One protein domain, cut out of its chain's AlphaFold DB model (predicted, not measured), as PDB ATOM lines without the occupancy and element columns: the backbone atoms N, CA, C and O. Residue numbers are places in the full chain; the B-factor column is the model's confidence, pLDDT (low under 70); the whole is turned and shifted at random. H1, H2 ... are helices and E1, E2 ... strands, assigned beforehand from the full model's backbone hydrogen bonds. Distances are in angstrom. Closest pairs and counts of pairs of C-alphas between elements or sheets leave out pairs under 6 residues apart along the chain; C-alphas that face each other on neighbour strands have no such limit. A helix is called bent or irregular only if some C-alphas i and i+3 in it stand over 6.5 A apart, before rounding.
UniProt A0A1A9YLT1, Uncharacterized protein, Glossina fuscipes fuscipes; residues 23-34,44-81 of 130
ATOM      1  N   ALA A  23     201.794 196.932 170.156       87.19
ATOM      2  CA  ALA A  23     202.880 197.076 171.129       87.19
ATOM      3  C   ALA A  23     203.340 195.726 171.708       87.19
ATOM      4  O   ALA A  23     204.528 195.521 171.946       87.19
ATOM      5  N   VAL A  24     202.409 194.782 171.870       89.31
ATOM      6  CA  VAL A  24     202.698 193.418 172.332       89.31
ATOM      7  C   VAL A  24     203.204 192.539 171.186       89.31
ATOM      8  O   VAL A  24     204.223 191.861 171.321       89.31
ATOM      9  N   ASN A  25     202.523 192.551 170.038       90.06
ATOM     10  CA  ASN A  25     202.799 191.610 168.952       90.06
ATOM     11  C   ASN A  25     204.054 191.968 168.146       90.06
ATOM     12  O   ASN A  25     204.760 191.065 167.701       90.06
ATOM     13  N   ALA A  26     204.370 193.253 167.972       90.19
ATOM     14  CA  ALA A  26     205.522 193.712 167.198       90.19
ATOM     15  C   ALA A  26     206.866 193.139 167.694       90.19
ATOM     16  O   ALA A  26     207.555 192.500 166.891       90.19
ATOM     17  N   PRO A  27     207.246 193.266 168.985       93.31
ATOM     18  CA  PRO A  27     208.509 192.705 169.465       93.31
ATOM     19  C   PRO A  27     208.540 191.171 169.404       93.31
ATOM     20  O   PRO A  27     209.610 190.587 169.228       93.31
ATOM     21  N   ILE A  28     207.390 190.496 169.524       92.31
ATOM     22  CA  ILE A  28     207.295 189.032 169.407       92.31
ATOM     23  C   ILE A  28     207.551 188.600 167.959       92.31
ATOM     24  O   ILE A  28     208.415 187.760 167.707       92.31
ATOM     25  N   ILE A  29     206.835 189.199 167.004       90.88
ATOM     26  CA  ILE A  29     206.977 188.907 165.573       90.88
ATOM     27  C   ILE A  29     208.402 189.195 165.104       90.88
ATOM     28  O   ILE A  29     208.990 188.368 164.411       90.88
ATOM     29  N   GLN A  30     208.989 190.312 165.534       91.81
ATOM     30  CA  GLN A  30     210.370 190.647 165.206       91.81
ATOM     31  C   GLN A  30     211.345 189.548 165.652       91.81
ATOM     32  O   GLN A  30     212.116 189.049 164.831       91.81
ATOM     33  N   LYS A  31     211.259 189.100 166.911       93.12
ATOM     34  CA  LYS A  31     212.122 188.032 167.442       93.12
ATOM     35  C   LYS A  31     211.961 186.713 166.686       93.12
ATOM     36  O   LYS A  31     212.953 186.042 166.414       93.12
ATOM     37  N   ILE A  32     210.728 186.341 166.333       89.50
ATOM     38  CA  ILE A  32     210.461 185.122 165.556       89.50
ATOM     39  C   ILE A  32     211.122 185.223 164.178       89.50
ATOM     40  O   ILE A  32     211.838 184.311 163.769       89.50
ATOM     41  N   ILE A  33     210.935 186.341 163.476       88.31
ATOM     42  CA  ILE A  33     211.484 186.540 162.130       88.31
ATOM     43  C   ILE A  33     213.011 186.572 162.151       88.31
ATOM     44  O   ILE A  33     213.641 185.976 161.282       88.31
ATOM     45  N   GLU A  34     213.617 187.203 163.155       88.88
ATOM     46  CA  GLU A  34     215.072 187.223 163.338       88.88
ATOM     47  C   GLU A  34     215.656 185.832 163.642       88.88
ATOM     48  O   GLU A  34     216.826 185.567 163.346       88.88
ATOM     49  N   SER A  44     212.164 180.285 154.405       64.88
ATOM     50  CA  SER A  44     210.850 179.662 154.528       64.88
ATOM     51  C   SER A  44     209.749 180.680 154.231       64.88
ATOM     52  O   SER A  44     209.895 181.870 154.509       64.88
ATOM     53  N   PHE A  45     208.642 180.204 153.669       71.25
ATOM     54  CA  PHE A  45     207.439 181.007 153.487       71.25
ATOM     55  C   PHE A  45     206.929 181.519 154.838       71.25
ATOM     56  O   PHE A  45     206.758 180.733 155.772       71.25
ATOM     57  N   LEU A  46     206.695 182.827 154.933       77.19
ATOM     58  CA  LEU A  46     206.228 183.482 156.143       77.19
ATOM     59  C   LEU A  46     204.805 184.002 155.932       77.19
ATOM     60  O   LEU A  46     204.562 184.915 155.140       77.19
ATOM     61  N   TYR A  47     203.868 183.426 156.678       82.00
ATOM     62  CA  TYR A  47     202.467 183.820 156.664       82.00
ATOM     63  C   TYR A  47     202.097 184.477 157.989       82.00
ATOM     64  O   TYR A  47     202.086 183.829 159.037       82.00
ATOM     65  N   VAL A  48     201.814 185.777 157.947       82.25
ATOM     66  CA  VAL A  48     201.451 186.546 159.139       82.25
ATOM     67  C   VAL A  48     199.931 186.533 159.275       82.25
ATOM     68  O   VAL A  48     199.229 187.134 158.469       82.25
ATOM     69  N   CYS A  49     199.425 185.841 160.299       81.75
ATOM     70  CA  CYS A  49     197.999 185.853 160.677       81.75
ATOM     71  C   CYS A  49     197.700 186.800 161.843       81.75
ATOM     72  O   CYS A  49     196.543 187.009 162.200       81.75
ATOM     73  N   THR A  50     198.746 187.299 162.498       82.81
ATOM     74  CA  THR A  50     198.621 188.091 163.716       82.81
ATOM     75  C   THR A  50     198.117 189.486 163.381       82.81
ATOM     76  O   THR A  50     198.623 190.139 162.469       82.81
ATOM     77  N   ASN A  51     197.134 189.953 164.146       84.38
ATOM     78  CA  ASN A  51     196.626 191.312 164.038       84.38
ATOM     79  C   ASN A  51     197.465 192.292 164.879       84.38
ATOM     80  O   ASN A  51     197.960 191.911 165.942       84.38
ATOM     81  N   PRO A  52     197.609 193.559 164.454       88.38
ATOM     82  CA  PRO A  52     197.032 194.154 163.247       88.38
ATOM     83  C   PRO A  52     197.862 193.842 161.992       88.38
ATOM     84  O   PRO A  52     199.017 194.255 161.869       88.38
ATOM     85  N   ILE A  53     197.259 193.136 161.035       83.50
ATOM     86  CA  ILE A  53     197.975 192.592 159.874       83.50
ATOM     87  C   ILE A  53     198.606 193.685 159.001       83.50
ATOM     88  O   ILE A  53     199.766 193.575 158.605       83.50
ATOM     89  N   ASN A  54     197.894 194.803 158.832       81.69
ATOM     90  CA  ASN A  54     198.317 195.951 158.028       81.69
ATOM     91  C   ASN A  54     199.558 196.668 158.587       81.69
ATOM     92  O   ASN A  54     200.222 197.391 157.850       81.69
ATOM     93  N   SER A  55     199.893 196.463 159.864       85.56
ATOM     94  CA  SER A  55     201.091 197.033 160.498       85.56
ATOM     95  C   SER A  55     202.190 195.985 160.693       85.56
ATOM     96  O   SER A  55     203.374 196.294 160.573       85.56
ATOM     97  N   LEU A  56     201.820 194.729 160.958       88.00
ATOM     98  CA  LEU A  56     202.776 193.651 161.226       88.00
ATOM     99  C   LEU A  56     203.416 193.082 159.954       88.00
ATOM    100  O   LEU A  56     204.579 192.681 159.995       88.00
ATOM    101  N   VAL A  57     202.717 193.084 158.816       87.12
ATOM    102  CA  VAL A  57     203.289 192.639 157.533       87.12
ATOM    103  C   VAL A  57     204.399 193.588 157.053       87.12
ATOM    104  O   VAL A  57     205.494 193.103 156.754       87.12
ATOM    105  N   PRO A  58     204.219 194.926 157.037       87.88
ATOM    106  CA  PRO A  58     205.319 195.845 156.739       87.88
ATOM    107  C   PRO A  58     206.501 195.723 157.711       87.88
ATOM    108  O   PRO A  58     207.647 195.739 157.263       87.88
ATOM    109  N   LEU A  59     206.242 195.531 159.011       89.25
ATOM    110  CA  LEU A  59     207.291 195.298 160.011       89.25
ATOM    111  C   LEU A  59     208.105 194.036 159.679       89.25
ATOM    112  O   LEU A  59     209.334 194.072 159.642       89.25
ATOM    113  N   ALA A  60     207.422 192.929 159.378       87.00
ATOM    114  CA  ALA A  60     208.053 191.679 158.970       87.00
ATOM    115  C   ALA A  60     208.928 191.856 157.718       87.00
ATOM    116  O   ALA A  60     210.057 191.360 157.664       87.00
ATOM    117  N   ALA A  61     208.432 192.605 156.729       86.44
ATOM    118  CA  ALA A  61     209.180 192.937 155.523       86.44
ATOM    119  C   ALA A  61     210.461 193.722 155.837       86.44
ATOM    120  O   ALA A  61     211.517 193.413 155.286       86.44
ATOM    121  N   GLU A  62     210.388 194.721 156.718       89.25
ATOM    122  CA  GLU A  62     211.539 195.541 157.100       89.25
ATOM    123  C   GLU A  62     212.621 194.718 157.808       89.25
ATOM    124  O   GLU A  62     213.798 194.808 157.452       89.25
ATOM    125  N   VAL A  63     212.230 193.859 158.754       89.75
ATOM    126  CA  VAL A  63     213.157 192.960 159.460       89.75
ATOM    127  C   VAL A  63     213.850 192.022 158.468       89.75
ATOM    128  O   VAL A  63     215.075 191.911 158.465       89.75
ATOM    129  N   LEU A  64     213.100 191.412 157.547       84.94
ATOM    130  CA  LEU A  64     213.678 190.558 156.505       84.94
ATOM    131  C   LEU A  64     214.620 191.321 155.559       84.94
ATOM    132  O   LEU A  64     215.612 190.750 155.095       84.94
ATOM    133  N   ARG A  65     214.348 192.604 155.270       84.94
ATOM    134  CA  ARG A  65     215.236 193.451 154.452       84.94
ATOM    135  C   ARG A  65     216.549 193.724 155.171       84.94
ATOM    136  O   ARG A  65     217.595 193.566 154.552       84.94
ATOM    137  N   LYS A  66     216.510 194.046 156.468       87.06
ATOM    138  CA  LYS A  66     217.719 194.230 157.299       87.06
ATOM    139  C   LYS A  66     218.594 192.976 157.324       87.06
ATOM    140  O   LYS A  66     219.814 193.076 157.382       87.06
ATOM    141  N   LEU A  67     217.977 191.804 157.215       83.38
ATOM    142  CA  LEU A  67     218.668 190.518 157.161       83.38
ATOM    143  C   LEU A  67     219.145 190.131 155.745       83.38
ATOM    144  O   LEU A  67     219.696 189.046 155.592       83.38
ATOM    145  N   ASN A  68     218.959 190.978 154.717       81.88
ATOM    146  CA  ASN A  68     219.255 190.695 153.296       81.88
ATOM    147  C   ASN A  68     218.553 189.441 152.750       81.88
ATOM    148  O   ASN A  68     219.064 188.685 151.924       81.88
ATOM    149  N   ARG A  69     217.351 189.197 153.262       76.62
ATOM    150  CA  ARG A  69     216.617 187.943 153.100       76.62
ATOM    151  C   ARG A  69     215.170 188.174 152.664       76.62
ATOM    152  O   ARG A  69     214.404 187.228 152.569       76.62
ATOM    153  N   TYR A  70     214.792 189.418 152.380       74.81
ATOM    154  CA  TYR A  70     213.445 189.776 151.955       74.81
ATOM    155  C   TYR A  70     213.125 189.284 150.542       74.81
ATOM    156  O   TYR A  70     213.815 189.619 149.582       74.81
ATOM    157  N   ASP A  71     212.015 188.562 150.424       72.19
ATOM    158  CA  ASP A  71     211.385 188.218 149.157       72.19
ATOM    159  C   ASP A  71     209.886 188.527 149.241       72.19
ATOM    160  O   ASP A  71     209.168 187.975 150.079       72.19
ATOM    161  N   LYS A  72     209.414 189.416 148.362       62.62
ATOM    162  CA  LYS A  72     208.022 189.890 148.325       62.62
ATOM    163  C   LYS A  72     207.021 188.760 148.059       62.62
ATOM    164  O   LYS A  72     205.862 188.891 148.432       62.62
ATOM    165  N   LEU A  73     207.448 187.674 147.418       61.69
ATOM    166  CA  LEU A  73     206.588 186.529 147.109       61.69
ATOM    167  C   LEU A  73     206.520 185.513 148.257       61.69
ATOM    168  O   LEU A  73     205.660 184.639 148.231       61.69
ATOM    169  N   LEU A  74     207.401 185.625 149.260       63.81
ATOM    170  CA  LEU A  74     207.457 184.716 150.410       63.81
ATOM    171  C   LEU A  74     206.805 185.277 151.678       63.81
ATOM    172  O   LEU A  74     206.655 184.530 152.642       63.81
ATOM    173  N   LEU A  75     206.421 186.555 151.682       67.06
ATOM    174  CA  LEU A  75     205.680 187.181 152.771       67.06
ATOM    175  C   LEU A  75     204.227 187.380 152.345       67.06
ATOM    176  O   LEU A  75     203.954 188.106 151.389       67.06
ATOM    177  N   SER A  76     203.300 186.740 153.053       66.81
ATOM    178  CA  SER A  76     201.874 186.853 152.749       66.81
ATOM    179  C   SER A  76     201.031 187.111 153.989       66.81
ATOM    180  O   SER A  76     201.433 186.860 155.126       66.81
ATOM    181  N   GLU A  77     199.835 187.612 153.723       66.44
ATOM    182  CA  GLU A  77     198.855 188.094 154.681       66.44
ATOM    183  C   GLU A  77     197.490 187.476 154.362       66.44
ATOM    184  O   GLU A  77     197.238 187.040 153.231       66.44
ATOM    185  N   THR A  78     196.605 187.415 155.350       59.44
ATOM    186  CA  THR A  78     195.337 186.681 155.274       59.44
ATOM    187  C   THR A  78     194.420 187.154 154.148       59.44
ATOM    188  O   THR A  78     193.838 186.320 153.449       59.44
ATOM    189  N   ASP A  79     194.359 188.458 153.877       56.41
ATOM    190  CA  ASP A  79     193.547 189.002 152.776       56.41
ATOM    191  C   ASP A  79     194.081 188.596 151.400       56.41
ATOM    192  O   ASP A  79     193.321 188.367 150.458       56.41
ATOM    193  N   GLY A  80     195.395 188.390 151.296       55.16
ATOM    194  CA  GLY A  80     196.028 187.896 150.084       55.16
ATOM    195  C   GLY A  80     195.632 186.465 149.714       55.16
ATOM    196  O   GLY A  80     195.536 186.138 148.531       55.16
ATOM    197  N   PHE A  81     195.374 185.620 150.711       55.38
ATOM    198  CA  PHE A  81     194.939 184.236 150.504       55.38
ATOM    199  C   PHE A  81     193.457 184.124 150.159       55.38
ATOM    200  O   PHE A  81     193.090 183.261 149.363       55.38
TER     201      PHE A  81
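Overview. This is residues 23 to 34 and 44 to 81 of the 130 residues of an uncharacterized protein of Glossina fuscipes fuscipes (UniProt A0A1A9YLT1). The long helix H2 packs over a tiny parallel sheet, E1 beside E2; H1 packs on H2, and short H3 follows E2. The printed part has 50 residues, mostly helix, ordered H1, E1, H2, E2, H3. It is compact, radius of gyration of the C-alphas 10.0 A, spanning 25 by 25 by 15 A.

Along the chain. Find E1 at residues 46 to 48 and E2 at 75 to 77. H2, residues 53 to 66, starts at C-alpha 53 (197.975, 192.592, 159.874) and runs 20.0 A. H1, residues 23 to 34, runs 17.5 A; it is only just irregular, C-alphas 24 and 27 being 6.52 A apart. H3, residues 78 to 81, ends at C-alpha 81 (194.939, 184.236, 150.504).

Arrangement. Look at N 48 of E1 and O 76 of E2, 3.0 A apart, within hydrogen-bond range. E1, H2, E2 form a strand-helix-strand unit, parallel neighbours with a helix between, its crossover right-handed. H1 and H2 touch, closest C-alphas Ala 26 and Leu 56, 6.6 A. O i to N i+4 pairs within range are 6 of 8 in H1 and 9 of 10 in H2; H3 is too short.

Size, cuts and confidence. Residues 35 to 43 are cut out, a 12.4 A gap between C-alphas 34 and 44. Residues 44 and 72 to 81 have pLDDT under 70.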